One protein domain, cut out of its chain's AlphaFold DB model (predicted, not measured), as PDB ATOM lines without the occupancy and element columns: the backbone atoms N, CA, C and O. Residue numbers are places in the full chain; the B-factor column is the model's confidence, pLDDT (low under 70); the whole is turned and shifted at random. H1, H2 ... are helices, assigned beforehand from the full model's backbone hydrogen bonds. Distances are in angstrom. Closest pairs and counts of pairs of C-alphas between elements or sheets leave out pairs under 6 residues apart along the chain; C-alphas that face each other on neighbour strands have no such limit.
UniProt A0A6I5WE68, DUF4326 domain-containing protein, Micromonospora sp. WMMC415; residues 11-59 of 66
ATOM      1  N   ARG A  11     -35.436 -19.110   0.057       91.81
ATOM      2  CA  ARG A  11     -34.506 -18.068   0.515       91.81
ATOM      3  C   ARG A  11     -34.403 -18.014   2.038       91.81
ATOM      4  O   ARG A  11     -33.304 -17.984   2.565       91.81
ATOM      5  N   GLU A  12     -35.531 -18.052   2.745       93.12
ATOM      6  CA  GLU A  12     -35.530 -18.015   4.211       93.12
ATOM      7  C   GLU A  12     -34.846 -19.251   4.809       93.12
ATOM      8  O   GLU A  12     -34.109 -19.141   5.788       93.12
ATOM      9  N   VAL A  13     -35.059 -20.426   4.212       93.31
ATOM     10  CA  VAL A  13     -34.394 -21.665   4.643       93.31
ATOM     11  C   VAL A  13     -32.885 -21.587   4.403       93.31
ATOM     12  O   VAL A  13     -32.121 -21.972   5.284       93.31
ATOM     13  N   ILE A  14     -32.448 -21.048   3.260       94.75
ATOM     14  CA  ILE A  14     -31.022 -20.873   2.952       94.75
ATOM     15  C   ILE A  14     -30.350 -19.875   3.903       94.75
ATOM     16  O   ILE A  14     -29.268 -20.165   4.408       94.75
ATOM     17  N   GLU A  15     -30.985 -18.742   4.211       94.75
ATOM     18  CA  GLU A  15     -30.424 -17.786   5.180       94.75
ATOM     19  C   GLU A  15     -30.297 -18.409   6.577       94.75
ATOM     20  O   GLU A  15     -29.284 -18.243   7.258       94.75
ATOM     21  N   LYS A  16     -31.289 -19.208   6.990       95.12
ATOM     22  CA  LYS A  16     -31.224 -19.965   8.250       95.12
ATOM     23  C   LYS A  16     -30.117 -21.008   8.243       95.12
ATOM     24  O   LYS A  16     -29.443 -21.175   9.254       95.12
ATOM     25  N   TYR A  17     -29.912 -21.680   7.115       95.44
ATOM     26  CA  TYR A  17     -28.819 -22.628   6.944       95.44
ATOM     27  C   TYR A  17     -27.447 -21.945   7.046       95.44
ATOM     28  O   TYR A  17     -26.573 -22.437   7.757       95.44
ATOM     29  N   ARG A  18     -27.277 -20.767   6.432       95.88
ATOM     30  CA  ARG A  18     -26.052 -19.966   6.569       95.88
ATOM     31  C   ARG A  18     -25.786 -19.577   8.022       95.88
ATOM     32  O   ARG A  18     -24.684 -19.793   8.515       95.88
ATOM     33  N   ALA A  19     -26.794 -19.043   8.711       95.94
ATOM     34  CA  ALA A  19     -26.674 -18.674  10.122       95.94
ATOM     35  C   ALA A  19     -26.326 -19.885  11.005       95.94
ATOM     36  O   ALA A  19     -25.501 -19.775  11.908       95.94
ATOM     37  N   TYR A  20     -26.912 -21.048  10.710       95.50
ATOM     38  CA  TYR A  20     -26.599 -22.296  11.400       95.50
ATOM     39  C   TYR A  20     -25.131 -22.711  11.230       95.50
ATOM     40  O   TYR A  20     -24.489 -23.045  12.223       95.50
ATOM     41  N   LEU A  21     -24.585 -22.649  10.008       95.06
ATOM     42  CA  LEU A  21     -23.169 -22.954   9.761       95.06
ATOM     43  C   LEU A  21     -22.240 -21.987  10.501       95.06
ATOM     44  O   LEU A  21     -21.294 -22.425  11.145       95.06
ATOM     45  N   LEU A  22     -22.535 -20.684  10.475       93.56
ATOM     46  CA  LEU A  22     -21.732 -19.674  11.177       93.56
ATOM     47  C   LEU A  22     -21.718 -19.868  12.702       93.56
ATOM     48  O   LEU A  22     -20.736 -19.522  13.354       93.56
ATOM     49  N   GLY A  23     -22.780 -20.441  13.272       93.88
ATOM     50  CA  GLY A  23     -22.861 -20.789  14.693       93.88
ATOM     51  C   GLY A  23     -22.209 -22.126  15.066       93.88
ATOM     52  O   GLY A  23     -22.284 -22.521  16.230       93.88
ATOM     53  N   ARG A  24     -21.612 -22.847  14.109       94.38
ATOM     54  CA  ARG A  24     -21.055 -24.196  14.295       94.38
ATOM     55  C   ARG A  24     -19.589 -24.257  13.851       94.38
ATOM     56  O   ARG A  24     -19.308 -24.665  12.723       94.38
ATOM     57  N   PRO A  25     -18.643 -23.880  14.733       91.88
ATOM     58  CA  PRO A  25     -17.212 -23.885  14.420       91.88
ATOM     59  C   PRO A  25     -16.689 -25.247  13.955       91.88
ATOM     60  O   PRO A  25     -15.811 -25.311  13.101       91.88
ATOM     61  N   ASP A  26     -17.260 -26.334  14.474       93.69
ATOM     62  CA  ASP A  26     -16.946 -27.706  14.081       93.69
ATOM     63  C   ASP A  26     -17.297 -27.996  12.616       93.69
ATOM     64  O   ASP A  26     -16.535 -28.662  11.926       93.69
ATOM     65  N   LEU A  27     -18.411 -27.455  12.115       94.38
ATOM     66  CA  LEU A  27     -18.781 -27.578  10.703       94.38
ATOM     67  C   LEU A  27     -17.952 -26.642   9.822       94.38
ATOM     68  O   LEU A  27     -17.559 -27.037   8.726       94.38
ATOM     69  N   LEU A  28     -17.657 -25.428  10.300       93.94
ATOM     70  CA  LEU A  28     -16.781 -24.489   9.590       93.94
ATOM     71  C   LEU A  28     -15.375 -25.065   9.390       93.94
ATOM     72  O   LEU A  28     -14.796 -24.879   8.325       93.94
ATOM     73  N   ALA A  29     -14.857 -25.809  10.372       92.19
ATOM     74  CA  ALA A  29     -13.554 -26.465  10.288       92.19
ATOM     75  C   ALA A  29     -13.469 -27.525   9.173       92.19
ATOM     76  O   ALA A  29     -12.374 -27.820   8.707       92.19
ATOM     77  N   LEU A  30     -14.605 -28.066   8.713       93.38
ATOM     78  CA  LEU A  30     -14.668 -29.033   7.608       93.38
ATOM     79  C   LEU A  30     -14.734 -28.363   6.226       93.38
ATOM     80  O   LEU A  30     -14.544 -29.024   5.207       93.38
ATOM     81  N   LEU A  31     -15.037 -27.063   6.162       93.25
ATOM     82  CA  LEU A  31     -15.226 -26.352   4.895       93.25
ATOM     83  C   LEU A  31     -13.957 -26.209   4.043       93.25
ATOM     84  O   LEU A  31     -14.084 -26.342   2.824       93.25
ATOM     85  N   PRO A  32     -12.750 -25.978   4.604       92.12
ATOM     86  CA  PRO A  32     -11.532 -25.875   3.804       92.12
ATOM     87  C   PRO A  32     -11.288 -27.098   2.913       92.12
ATOM     88  O   PRO A  32     -10.872 -26.942   1.767       92.12
ATOM     89  N   ASP A  33     -11.636 -28.296   3.386       93.00
ATOM     90  CA  ASP A  33     -11.470 -29.543   2.631       93.00
ATOM     91  C   ASP A  33     -12.367 -29.619   1.392       93.00
ATOM     92  O   ASP A  33     -12.104 -30.413   0.484       93.00
ATOM     93  N   LEU A  34     -13.430 -28.815   1.339       93.19
ATOM     94  CA  LEU A  34     -14.366 -28.742   0.220       93.19
ATOM     95  C   LEU A  34     -13.950 -27.710  -0.836       93.19
ATOM     96  O   LEU A  34     -14.508 -27.715  -1.936       93.19
ATOM     97  N   ARG A  35     -12.966 -26.850  -0.548       91.88
ATOM     98  CA  ARG A  35     -12.495 -25.823  -1.482       91.88
ATOM     99  C   ARG A  35     -11.966 -26.459  -2.770       91.88
ATOM    100  O   ARG A  35     -11.172 -27.397  -2.744       91.88
ATOM    101  N   GLY A  36     -12.419 -25.948  -3.914       89.56
ATOM    102  CA  GLY A  36     -12.066 -26.484  -5.233       89.56
ATOM    103  C   GLY A  36     -12.734 -27.819  -5.588       89.56
ATOM    104  O   GLY A  36     -12.510 -28.329  -6.687       89.56
ATOM    105  N   ARG A  37     -13.574 -28.389  -4.711       92.44
ATOM    106  CA  ARG A  37     -14.414 -29.544  -5.053       92.44
ATOM    107  C   ARG A  37     -15.699 -29.089  -5.732       92.44
ATOM    108  O   ARG A  37     -16.219 -28.005  -5.482       92.44
ATOM    109  N   ARG A  38     -16.249 -29.966  -6.570       89.75
ATOM    110  CA  ARG A  38     -17.568 -29.764  -7.165       89.75
ATOM    111  C   ARG A  38     -18.651 -30.152  -6.156       89.75
ATOM    112  O   ARG A  38     -18.684 -31.295  -5.707       89.75
ATOM    113  N   LEU A  39     -19.524 -29.207  -5.815       89.75
ATOM    114  CA  LEU A  39     -20.689 -29.436  -4.959       89.75
ATOM    115  C   LEU A  39     -21.947 -29.483  -5.832       89.75
ATOM    116  O   LEU A  39     -22.435 -28.445  -6.273       89.75
ATOM    117  N   ASP A  40     -22.462 -30.683  -6.097       87.25
ATOM    118  CA  ASP A  40     -23.675 -30.854  -6.899       87.25
ATOM    119  C   ASP A  40     -24.929 -30.891  -6.016       87.25
ATOM    120  O   ASP A  40     -24.971 -31.511  -4.950       87.25
ATOM    121  N   CYS A  41     -25.988 -30.228  -6.481       89.62
ATOM    122  CA  CYS A  41     -27.289 -30.256  -5.837       89.62
ATOM    123  C   CYS A  41     -28.420 -30.094  -6.858       89.62
ATOM    124  O   CYS A  41     -28.362 -29.243  -7.739       89.62
ATOM    125  N   TRP A  42     -29.511 -30.830  -6.652       89.50
ATOM    126  CA  TRP A  42     -30.760 -30.767  -7.428       89.50
ATOM    127  C   TRP A  42     -31.501 -29.419  -7.383       89.50
ATOM    128  O   TRP A  42     -32.514 -29.227  -8.041       89.50
ATOM    129  N   CYS A  43     -31.027 -28.502  -6.552       89.12
ATOM    130  CA  CYS A  43     -31.624 -27.200  -6.309       89.12
ATOM    131  C   CYS A  43     -31.271 -26.124  -7.343       89.12
ATOM    132  O   CYS A  43     -31.983 -25.127  -7.438       89.12
ATOM    133  N   VAL A  44     -30.142 -26.285  -8.029       86.06
ATOM    134  CA  VAL A  44     -29.627 -25.330  -9.017       86.06
ATOM    135  C   VAL A  44     -30.606 -25.273 -10.203       86.06
ATOM    136  O   VAL A  44     -31.134 -26.322 -10.579       86.06
ATOM    137  N   PRO A  45     -30.887 -24.090 -10.795       88.06
ATOM    138  CA  PRO A  45     -30.177 -22.805 -10.673       88.06
ATOM    139  C   PRO A  45     -30.667 -21.861  -9.566       88.06
ATOM    140  O   PRO A  45     -30.162 -20.747  -9.450       88.06
ATOM    141  N   GLU A  46     -31.653 -22.256  -8.761       90.25
ATOM    142  CA  GLU A  46     -32.107 -21.422  -7.646       90.25
ATOM    143  C   GLU A  46     -31.114 -21.452  -6.481       90.25
ATOM    144  O   GLU A  46     -30.462 -22.470  -6.239       90.25
ATOM    145  N   ARG A  47     -31.103 -20.374  -5.678       89.25
ATOM    146  CA  ARG A  47     -30.202 -20.202  -4.529       89.25
ATOM    147  C   ARG A  47     -30.068 -21.485  -3.705       89.25
ATOM    148  O   ARG A  47     -31.033 -21.940  -3.078       89.25
ATOM    149  N   CYS A  48     -28.887 -22.083  -3.715       92.69
ATOM    150  CA  CYS A  48     -28.646 -23.425  -3.197       92.69
ATOM    151  C   CYS A  48     -27.910 -23.437  -1.846       92.69
ATOM    152  O   CYS A  48     -27.229 -22.488  -1.476       92.69
ATOM    153  N   HIS A  49     -28.019 -24.542  -1.101       92.50
ATOM    154  CA  HIS A  49     -27.180 -24.771   0.078       92.50
ATOM    155  C   HIS A  49     -25.711 -24.998  -0.306       92.50
ATOM    156  O   HIS A  49     -24.825 -24.587   0.431       92.50
ATOM    157  N   ALA A  50     -25.458 -25.602  -1.474       93.62
ATOM    158  CA  ALA A  50     -24.116 -25.821  -1.999       93.62
ATOM    159  C   ALA A  50     -23.393 -24.494  -2.277       93.62
ATOM    160  O   ALA A  50     -22.208 -24.387  -1.994       93.62
ATOM    161  N   GLU A  51     -24.113 -23.464  -2.739       92.94
ATOM    162  CA  GLU A  51     -23.558 -22.113  -2.907       92.94
ATOM    163  C   GLU A  51     -23.101 -21.521  -1.571       92.94
ATOM    164  O   GLU A  51     -22.012 -20.974  -1.495       92.94
ATOM    165  N   VAL A  52     -23.890 -21.679  -0.499       94.44
ATOM    166  CA  VAL A  52     -23.495 -21.208   0.842       94.44
ATOM    167  C   VAL A  52     -22.231 -21.919   1.326       94.44
ATOM    168  O   VAL A  52     -21.340 -21.276   1.873       94.44
ATOM    169  N   VAL A  53     -22.144 -23.236   1.126       94.94
ATOM    170  CA  VAL A  53     -20.959 -24.026   1.495       94.94
ATOM    171  C   VAL A  53     -19.739 -23.580   0.688       94.94
ATOM    172  O   VAL A  53     -18.686 -23.364   1.279       94.94
ATOM    173  N   ALA A  54     -19.882 -23.394  -0.627       93.62
ATOM    174  CA  ALA A  54     -18.805 -22.921  -1.495       93.62
ATOM    175  C   ALA A  54     -18.319 -21.521  -1.087       93.62
ATOM    176  O   ALA A  54     -17.124 -21.328  -0.880       93.62
ATOM    177  N   GLU A  55     -19.239 -20.574  -0.867       93.44
ATOM    178  CA  GLU A  55     -18.917 -19.215  -0.408       93.44
ATOM    179  C   GLU A  55     -18.123 -19.226   0.905       93.44
ATOM    180  O   GLU A  55     -17.122 -18.519   1.033       93.44
ATOM    181  N   LEU A  56     -18.550 -20.036   1.879       94.19
ATOM    182  CA  LEU A  56     -17.880 -20.138   3.176       94.19
ATOM    183  C   LEU A  56     -16.554 -20.917   3.108       94.19
ATOM    184  O   LEU A  56     -15.664 -20.647   3.909       94.19
ATOM    185  N   ALA A  57     -16.398 -21.857   2.174       93.81
ATOM    186  CA  ALA A  57     -15.131 -22.556   1.940       93.81
ATOM    187  C   ALA A  57     -14.089 -21.649   1.259       93.81
ATOM    188  O   ALA A  57     -12.896 -21.713   1.573       93.81
ATOM    189  N   ASP A  58     -14.529 -20.783   0.344       92.75
ATOM    190  CA  ASP A  58     -13.654 -19.836  -0.347       92.75
ATOM    191  C   ASP A  58     -13.269 -18.646   0.540       92.75
ATOM    192  O   ASP A  58     -12.123 -18.183   0.481       92.75
ATOM    193  N   SER A  59     -14.211 -18.169   1.363       89.31
ATOM    194  CA  SER A  59     -14.056 -17.033   2.280       89.31
ATOM    195  C   SER A  59     -14.581 -17.374   3.682       89.31
ATOM    196  O   SER A  59     -15.668 -16.921   4.065       89.31
TER     197      SER A  59
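What this domain is: This is residues 11 to 59 of the 66 residues of the protein "DUF4326 domain-containing protein" of Micromonospora sp. WMMC415 (UniProt A0A6I5WE68). Two helices, H1 and H3, run the same way side by side, and the long link of residues 29 to 48 arcs round the side of H3 away from H1. H2, four residues, makes the corner after H1. The 49 printed residues, with three named helices in the order H1 H2 H3 and no named strand, are all helix in class and compact: radius of gyration of the C-alphas 10.6 A, spans 26 by 23 by 15 A.

Where its parts are: Find C-alpha 11 at (-34.506, -18.068, 0.515); from there H1, residues 11 to 22, runs 16.7 A. H2 is residues 25 to 28, 4.9 A. H3, residues 49 to 58, runs 14.4 A to C-alpha 58 at (-13.654, -19.836, -0.347).

How they stand to each other: H1, with residues 14 to 18 alone, touches H3 at a steep tilt of 38 degrees; look at the closest C-alphas, Ile 14 and His 49, 6.2 A apart. With residues 21 to 22 alone, H1 only just touches H2, only at the corner, with 3 pairs of C-alphas within 8 A, the closest Leu 21 and Leu 27 at 6.4 A. H2 and H3 are close but not clearly touching. Every O i to N i+4 pair is within hydrogen-bond range in H1 and H3; H2 is too short for one.

The domain as a whole: The farthest C-alphas, Asp 26 and Pro 45, are 28.5 A apart. The printed part has no cut, the link H2 to H3 is long, and no printed residue is under pLDDT 70.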